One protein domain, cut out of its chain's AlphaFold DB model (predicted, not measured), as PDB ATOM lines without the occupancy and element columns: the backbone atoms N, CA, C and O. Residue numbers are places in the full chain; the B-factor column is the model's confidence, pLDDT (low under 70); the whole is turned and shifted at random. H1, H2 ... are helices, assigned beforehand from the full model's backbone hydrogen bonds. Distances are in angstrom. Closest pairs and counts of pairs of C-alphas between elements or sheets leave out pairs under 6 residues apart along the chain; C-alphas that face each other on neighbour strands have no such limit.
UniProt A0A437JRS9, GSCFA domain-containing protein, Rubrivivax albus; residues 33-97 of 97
ATOM      1  N   MET A  33     126.429 196.518 102.510       78.06
ATOM      2  CA  MET A  33     127.010 195.998 103.745       78.06
ATOM      3  C   MET A  33     128.519 195.861 103.530       78.06
ATOM      4  O   MET A  33     128.955 195.399 102.474       78.06
ATOM      5  N   ARG A  34     129.319 196.290 104.508       84.50
ATOM      6  CA  ARG A  34     130.767 196.063 104.482       84.50
ATOM      7  C   ARG A  34     131.035 194.656 104.991       84.50
ATOM      8  O   ARG A  34     130.528 194.319 106.051       84.50
ATOM      9  N   ILE A  35     131.816 193.891 104.235       84.75
ATOM     10  CA  ILE A  35     132.298 192.571 104.639       84.75
ATOM     11  C   ILE A  35     133.750 192.737 105.086       84.75
ATOM     12  O   ILE A  35     134.571 193.253 104.320       84.75
ATOM     13  N   GLY A  36     134.037 192.374 106.334       88.56
ATOM     14  CA  GLY A  36     135.388 192.402 106.899       88.56
ATOM     15  C   GLY A  36     136.282 191.312 106.304       88.56
ATOM     16  O   GLY A  36     135.793 190.314 105.781       88.56
ATOM     17  N   LEU A  37     137.606 191.473 106.381       88.69
ATOM     18  CA  LEU A  37     138.535 190.421 105.931       88.69
ATOM     19  C   LEU A  37     138.516 189.191 106.850       88.69
ATOM     20  O   LEU A  37     138.829 188.090 106.407       88.69
ATOM     21  N   ASP A  38     138.151 189.385 108.112       90.62
ATOM     22  CA  ASP A  38     138.015 188.379 109.161       90.62
ATOM     23  C   ASP A  38     136.640 187.694 109.176       90.62
ATOM     24  O   ASP A  38     136.490 186.625 109.776       90.62
ATOM     25  N   GLU A  39     135.645 188.265 108.495       93.31
ATOM     26  CA  GLU A  39     134.311 187.682 108.409       93.31
ATOM     27  C   GLU A  39     134.318 186.424 107.526       93.31
ATOM     28  O   GLU A  39     134.733 186.482 106.365       93.31
ATOM     29  N   PRO A  40     133.846 185.273 108.040       93.00
ATOM     30  CA  PRO A  40     133.852 184.034 107.284       93.00
ATOM     31  C   PRO A  40     132.844 184.100 106.135       93.00
ATOM     32  O   PRO A  40     131.640 184.258 106.344       93.00
ATOM     33  N   VAL A  41     133.323 183.896 104.911       92.31
ATOM     34  CA  VAL A  41     132.473 183.812 103.721       92.31
ATOM     35  C   VAL A  41     132.386 182.368 103.270       92.31
ATOM     36  O   VAL A  41     133.399 181.719 102.997       92.31
ATOM     37  N   ALA A  42     131.154 181.886 103.133       92.94
ATOM     38  CA  ALA A  42     130.871 180.597 102.537       92.94
ATOM     39  C   ALA A  42     130.396 180.746 101.087       92.94
ATOM     40  O   ALA A  42     129.693 181.698 100.748       92.94
ATOM     41  N   THR A  43     130.739 179.785 100.228       91.00
ATOM     42  CA  THR A  43     130.217 179.718  98.859       91.00
ATOM     43  C   THR A  43     129.468 178.422  98.616       91.00
ATOM     44  O   THR A  43     129.850 177.359  99.103       91.00
ATOM     45  N   LEU A  44     128.395 178.532  97.835       89.69
ATOM     46  CA  LEU A  44     127.627 177.419  97.299       89.69
ATOM     47  C   LEU A  44     127.083 177.776  95.917       89.69
ATOM     48  O   LEU A  44     126.943 178.955  95.593       89.69
ATOM     49  N   GLY A  45     126.743 176.775  95.107       85.00
ATOM     50  CA  GLY A  45     126.051 177.015  93.841       85.00
ATOM     51  C   GLY A  45     126.900 176.712  92.618       85.00
ATOM     52  O   GLY A  45     127.320 175.582  92.452       85.00
ATOM     53  N   SER A  46     127.058 177.668  91.705       84.44
ATOM     54  CA  SER A  46     127.539 177.425  90.335       84.44
ATOM     55  C   SER A  46     129.036 177.716  90.137       84.44
ATOM     56  O   SER A  46     129.736 178.140  91.056       84.44
ATOM     57  N   CYS A  47     129.528 177.579  88.898       84.81
ATOM     58  CA  CYS A  47     130.886 177.986  88.498       84.81
ATOM     59  C   CYS A  47     131.221 179.442  88.869       84.81
ATOM     60  O   CYS A  47     132.378 179.767  89.120       84.81
ATOM     61  N   PHE A  48     130.213 180.318  88.934       85.56
ATOM     62  CA  PHE A  48     130.399 181.694  89.387       85.56
ATOM     63  C   PHE A  48     130.841 181.754  90.854       85.56
ATOM     64  O   PHE A  48     131.801 182.446  91.185       85.56
ATOM     65  N   ALA A  49     130.201 180.962  91.719       88.19
ATOM     66  CA  ALA A  49     130.573 180.861  93.124       88.19
ATOM     67  C   ALA A  49     131.983 180.268  93.298       88.19
ATOM     68  O   ALA A  49     132.743 180.761  94.127       88.19
ATOM     69  N   GLN A  50     132.379 179.301  92.459       86.75
ATOM     70  CA  GLN A  50     133.749 178.760  92.454       86.75
ATOM     71  C   GLN A  50     134.793 179.826  92.080       86.75
ATOM     72  O   GLN A  50     135.877 179.873  92.666       86.75
ATOM     73  N   HIS A  51     134.475 180.698  91.117       87.94
ATOM     74  CA  HIS A  51     135.345 181.821  90.767       87.94
ATOM     75  C   HIS A  51     135.485 182.807  91.929       87.94
ATOM     76  O   HIS A  51     136.612 183.159  92.280       87.94
ATOM     77  N   ILE A  52     134.377 183.203  92.564       87.88
ATOM     78  CA  ILE A  52     134.418 184.093  93.735       87.88
ATOM     79  C   ILE A  52     135.242 183.470  94.865       87.88
ATOM     80  O   ILE A  52     136.124 184.142  95.392       87.88
ATOM     81  N   ALA A  53     135.016 182.194  95.197       87.25
ATOM     82  CA  ALA A  53     135.751 181.485  96.246       87.25
ATOM     83  C   ALA A  53     137.269 181.563  96.041       87.25
ATOM     84  O   ALA A  53     138.014 181.921  96.953       87.25
ATOM     85  N   ARG A  54     137.729 181.288  94.811       85.69
ATOM     86  CA  ARG A  54     139.151 181.341  94.457       85.69
ATOM     87  C   ARG A  54     139.733 182.743  94.620       85.69
ATOM     88  O   ARG A  54     140.817 182.890  95.177       85.69
ATOM     89  N   HIS A  55     139.032 183.768  94.141       89.56
ATOM     90  CA  HIS A  55     139.502 185.148  94.261       89.56
ATOM     91  C   HIS A  55     139.502 185.632  95.707       89.56
ATOM     92  O   HIS A  55     140.462 186.283  96.114       89.56
ATOM     93  N   LEU A  56     138.483 185.282  96.489       88.06
ATOM     94  CA  LEU A  56     138.405 185.654  97.893       88.06
ATOM     95  C   LEU A  56     139.569 185.054  98.691       88.06
ATOM     96  O   LEU A  56     140.268 185.791  99.383       88.06
ATOM     97  N   ALA A  57     139.814 183.749  98.530       84.50
ATOM     98  CA  ALA A  57     140.920 183.060  99.195       84.50
ATOM     99  C   ALA A  57     142.284 183.671  98.826       84.50
ATOM    100  O   ALA A  57     143.140 183.854  99.686       84.50
ATOM    101  N   ASN A  58     142.466 184.059  97.559       88.00
ATOM    102  CA  ASN A  58     143.695 184.703  97.086       88.00
ATOM    103  C   ASN A  58     143.841 186.170  97.536       88.00
ATOM    104  O   ASN A  58     144.947 186.700  97.502       88.00
ATOM    105  N   SER A  59     142.750 186.832  97.931       88.06
ATOM    106  CA  SER A  59     142.742 188.255  98.313       88.06
ATOM    107  C   SER A  59     142.922 188.480  99.819       88.06
ATOM    108  O   SER A  59     142.791 189.609 100.284       88.06
ATOM    109  N   GLY A  60     143.202 187.422 100.589       87.75
ATOM    110  CA  GLY A  60     143.364 187.496 102.044       87.75
ATOM    111  C   GLY A  60     142.051 187.558 102.830       87.75
ATOM    112  O   GLY A  60     142.078 187.863 104.017       87.75
ATOM    113  N   GLY A  61     140.909 187.286 102.187       87.62
ATOM    114  CA  GLY A  61     139.626 187.160 102.876       87.62
ATOM    115  C   GLY A  61     139.478 185.806 103.573       87.62
ATOM    116  O   GLY A  61     140.053 184.799 103.149       87.62
ATOM    117  N   HIS A  62     138.662 185.765 104.623       90.94
ATOM    118  CA  HIS A  62     138.383 184.548 105.377       90.94
ATOM    119  C   HIS A  62     137.401 183.638 104.622       90.94
ATOM    120  O   HIS A  62     136.189 183.647 104.839       90.94
ATOM    121  N   TYR A  63     137.929 182.821 103.710       92.12
ATOM    122  CA  TYR A  63     137.130 181.809 103.024       92.12
ATOM    123  C   TYR A  63     136.895 180.585 103.922       92.12
ATOM    124  O   TYR A  63     137.832 179.869 104.277       92.12
ATOM    125  N   LEU A  64     135.633 180.336 104.278       93.38
ATOM    126  CA  LEU A  64     135.244 179.251 105.173       93.38
ATOM    127  C   LEU A  64     135.118 177.924 104.411       93.38
ATOM    128  O   LEU A  64     134.296 177.797 103.501       93.38
ATOM    129  N   VAL A  65     135.870 176.911 104.853       92.31
ATOM    130  CA  VAL A  65     135.753 175.514 104.404       92.31
ATOM    131  C   VAL A  65     135.502 174.620 105.619       92.31
ATOM    132  O   VAL A  65     136.386 174.422 106.445       92.31
ATOM    133  N   THR A  66     134.292 174.078 105.733       93.50
ATOM    134  CA  THR A  66     133.861 173.220 106.847       93.50
ATOM    135  C   THR A  66     134.150 171.741 106.602       93.50
ATOM    136  O   THR A  66     134.281 170.980 107.553       93.50
ATOM    137  N   GLU A  67     134.280 171.324 105.341       92.88
ATOM    138  CA  GLU A  67     134.671 169.958 104.963       92.88
ATOM    139  C   GLU A  67     135.989 169.969 104.186       92.88
ATOM    140  O   GLU A  67     136.035 169.828 102.960       92.88
ATOM    141  N   ALA A  68     137.086 170.170 104.914       92.25
ATOM    142  CA  ALA A  68     138.429 170.135 104.353       92.25
ATOM    143  C   ALA A  68     138.872 168.702 104.006       92.25
ATOM    144  O   ALA A  68     138.368 167.713 104.546       92.25
ATOM    145  N   ALA A  69     139.848 168.590 103.102       94.25
ATOM    146  CA  ALA A  69     140.498 167.311 102.845       94.25
ATOM    147  C   ALA A  69     141.227 166.822 104.110       94.25
ATOM    148  O   ALA A  69     141.778 167.647 104.844       94.25
ATOM    149  N   PRO A  70     141.286 165.499 104.359       95.00
ATOM    150  CA  PRO A  70     142.126 164.959 105.419       95.00
ATOM    151  C   PRO A  70     143.574 165.456 105.275       95.00
ATOM    152  O   PRO A  70     144.084 165.439 104.152       95.00
ATOM    153  N   PRO A  71     144.272 165.832 106.365       93.44
ATOM    154  CA  PRO A  71     145.627 166.389 106.279       93.44
ATOM    155  C   PRO A  71     146.648 165.472 105.591       93.44
ATOM    156  O   PRO A  71     147.616 165.942 105.005       93.44
ATOM    157  N   SER A  72     146.430 164.156 105.644       96.38
ATOM    158  CA  SER A  72     147.276 163.146 105.000       96.38
ATOM    159  C   SER A  72     146.954 162.908 103.519       96.38
ATOM    160  O   SER A  72     147.641 162.126 102.863       96.38
ATOM    161  N   MET A  73     145.905 163.535 102.975       96.75
ATOM    162  CA  MET A  73     145.486 163.342 101.590       96.75
ATOM    163  C   MET A  73     146.313 164.225 100.644       96.75
ATOM    164  O   MET A  73     146.316 165.444 100.802       96.75
ATOM    165  N   PRO A  74     146.948 163.655  99.601       95.94
ATOM    166  CA  PRO A  74     147.643 164.449  98.594       95.94
ATOM    167  C   PRO A  74     146.703 165.434  97.896       95.94
ATOM    168  O   PRO A  74     145.571 165.082  97.555       95.94
ATOM    169  N   GLU A  75     147.194 166.634  97.593       91.19
ATOM    170  CA  GLU A  75     146.387 167.706  96.998       91.19
ATOM    171  C   GLU A  75     145.713 167.284  95.682       91.19
ATOM    172  O   GLU A  75     144.542 167.581  95.449       91.19
ATOM    173  N   ALA A  76     146.411 166.517  94.840       94.44
ATOM    174  CA  ALA A  76     145.843 165.986  93.602       94.44
ATOM    175  C   ALA A  76     144.620 165.085  93.862       94.44
ATOM    176  O   ALA A  76     143.613 165.187  93.161       94.44
ATOM    177  N   GLN A  77     144.671 164.245  94.903       96.38
ATOM    178  CA  GLN A  77     143.531 163.419  95.308       96.38
ATOM    179  C   GLN A  77     142.422 164.257  95.939       96.38
ATOM    180  O   GLN A  77     141.247 163.998  95.682       96.38
ATOM    181  N   ALA A  78     142.780 165.275  96.726       93.75
ATOM    182  CA  ALA A  78     141.820 166.202  97.307       93.75
ATOM    183  C   ALA A  78     141.017 166.920  96.207       93.75
ATOM    184  O   ALA A  78     139.785 166.900  96.220       93.75
ATOM    185  N   ARG A  79     141.706 167.446  95.188       88.75
ATOM    186  CA  ARG A  79     141.101 168.078  94.006       88.75
ATOM    187  C   ARG A  79     140.244 167.096  93.204       88.75
ATOM    188  O   ARG A  79     139.102 167.413  92.874       88.75
ATOM    189  N   ALA A  80     140.746 165.888  92.942       91.88
ATOM    190  CA  ALA A  80     139.989 164.850  92.235       91.88
ATOM    191  C   ALA A  80     138.690 164.469  92.970       91.88
ATOM    192  O   ALA A  80     137.678 164.179  92.341       91.88
ATOM    193  N   ARG A  81     138.700 164.528  94.307       91.88
ATOM    194  CA  ARG A  81     137.541 164.266  95.175       91.88
ATOM    195  C   ARG A  81     136.739 165.525  95.531       91.88
ATOM    196  O   ARG A  81     135.869 165.446  96.393       91.88
ATOM    197  N   GLN A  82     137.005 166.649  94.860       88.88
ATOM    198  CA  GLN A  82     136.270 167.916  94.977       88.88
ATOM    199  C   GLN A  82     136.342 168.587  96.361       88.88
ATOM    200  O   GLN A  82     135.458 169.359  96.730       88.88
ATOM    201  N   TYR A  83     137.408 168.349  97.129       91.06
ATOM    202  CA  TYR A  83     137.648 169.109  98.356       91.06
ATOM    203  C   TYR A  83     138.030 170.559  98.044       91.06
ATOM    204  O   TYR A  83     138.797 170.824  97.117       91.06
ATOM    205  N   GLY A  84     137.504 171.496  98.838       86.88
ATOM    206  CA  GLY A  84     137.814 172.925  98.730       86.88
ATOM    207  C   GLY A  84     137.222 173.638  97.508       86.88
ATOM    208  O   GLY A  84     137.524 174.809  97.298       86.88
ATOM    209  N   VAL A  85     136.380 172.970  96.705       86.31
ATOM    210  CA  VAL A  85     135.657 173.607  95.582       86.31
ATOM    211  C   VAL A  85     134.628 174.613  96.100       86.31
ATOM    212  O   VAL A  85     134.501 175.708  95.558       86.31
ATOM    213  N   PHE A  86     133.940 174.245  97.178       90.69
ATOM    214  CA  PHE A  86     132.991 175.071  97.913       90.69
ATOM    215  C   PHE A  86     133.239 174.944  99.422       90.69
ATOM    216  O   PHE A  86     134.160 174.242  99.847       90.69
ATOM    217  N   SER A  87     132.413 175.602 100.237       91.56
ATOM    218  CA  SER A  87     132.559 175.579 101.696       91.56
ATOM    219  C   SER A  87     132.323 174.209 102.326       91.56
ATOM    220  O   SER A  87     132.929 173.907 103.347       91.56
ATOM    221  N   ALA A  88     131.514 173.352 101.707       91.75
ATOM    222  CA  ALA A  88     131.427 171.933 102.044       91.75
ATOM    223  C   ALA A  88     131.365 171.098 100.760       91.75
ATOM    224  O   ALA A  88     131.282 171.648  99.657       91.75
ATOM    225  N   ARG A  89     131.409 169.766 100.872       89.75
ATOM    226  CA  ARG A  89     131.371 168.886  99.702       89.75
ATOM    227  C   ARG A  89     129.948 168.705  99.194       89.75
ATOM    228  O   ARG A  89     129.314 167.666  99.369       89.75
ATOM    229  N   PHE A  90     129.478 169.709  98.480       86.38
ATOM    230  CA  PHE A  90     128.284 169.632  97.653       86.38
ATOM    231  C   PHE A  90     128.635 169.923  96.193       86.38
ATOM    232  O   PHE A  90     129.686 170.478  95.872       86.38
ATOM    233  N   GLY A  91     127.759 169.485  95.293       82.88
ATOM    234  CA  GLY A  91     127.869 169.786  93.871       82.88
ATOM    235  C   GLY A  91     127.280 171.149  93.525       82.88
ATOM    236  O   GLY A  91     126.894 171.934  94.394       82.88
ATOM    237  N   ASN A  92     127.162 171.404  92.224       84.50
ATOM    238  CA  ASN A  92     126.506 172.617  91.771       84.50
ATOM    239  C   ASN A  92     125.017 172.611  92.153       84.50
ATOM    240  O   ASN A  92     124.301 171.658  91.844       84.50
ATOM    241  N   VAL A  93     124.553 173.689  92.787       82.06
ATOM    242  CA  VAL A  93     123.136 173.865  93.138       82.06
ATOM    243  C   VAL A  93     122.428 174.583  91.997       82.06
ATOM    244  O   VAL A  93     122.786 175.708  91.643       82.06
ATOM    245  N   TYR A  94     121.409 173.935  91.440       80.12
ATOM    246  CA  TYR A  94     120.559 174.485  90.392       80.12
ATOM    247  C   TYR A  94     119.107 174.501  90.851       80.12
ATOM    248  O   TYR A  94     118.670 173.631  91.604       80.12
ATOM    249  N   THR A  95     118.345 175.483  90.380       75.06
ATOM    250  CA  THR A  95     116.894 175.477  90.555       75.06
ATOM    251  C   THR A  95     116.264 174.505  89.562       75.06
ATOM    252  O   THR A  95     116.695 174.433  88.408       75.06
ATOM    253  N   VAL A  96     115.212 173.801  89.981       71.75
ATOM    254  CA  VAL A  96     114.319 173.109  89.041       71.75
ATOM    255  C   VAL A  96     113.692 174.142  88.095       71.75
ATOM    256  O   VAL A  96     113.381 175.254  88.526       71.75
ATOM    257  N   ARG A  97     113.599 173.814  86.805       58.22
ATOM    258  CA  ARG A  97     112.895 174.635  85.810       58.22
ATOM    259  C   ARG A  97     111.424 174.269  85.763       58.22
ATOM    260  O   ARG A  97     111.139 173.057  85.876       58.22
TER     261      ARG A  97
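This is residues 33 to 97 of the 97 residues of the protein "GSCFA domain-containing protein" of Rubrivivax albus (UniProt A0A437JRS9). The domain has little regular structure: a flat piece built mostly of loops, with one helix, H1, and a much shorter one, H2, set at separate places and joined by a long loop. The first and last stretches, residues 33 to 46 and 81 to 97, each have an end that trails outward. The printed part has 65 residues, with two named helices, H1 then H2, and no named strand; the class is all helix, with 18 residues in named elements. It is only just compact, close to loose, with a radius of gyration of the C-alphas of 12.8 A and spans of 38 by 36 by 17 A.

H1, residues 47 to 58, and H2, residues 75 to 80, are apart. In both helices every O i to N i+4 pair is within hydrogen-bond range.

H1 is 16.8 A long, from C-alpha 47 at (130.886, 177.986, 88.498) to C-alpha 58. H2 ends with C-alpha 80 at (139.989, 164.850, 92.235).

The C-alphas farthest apart, of Ser 72 and Arg 97, are 41.0 A apart. The printed part has no cut. The link from H1 to H2, 16 residues, is long. Only residue 97 is under pLDDT 70.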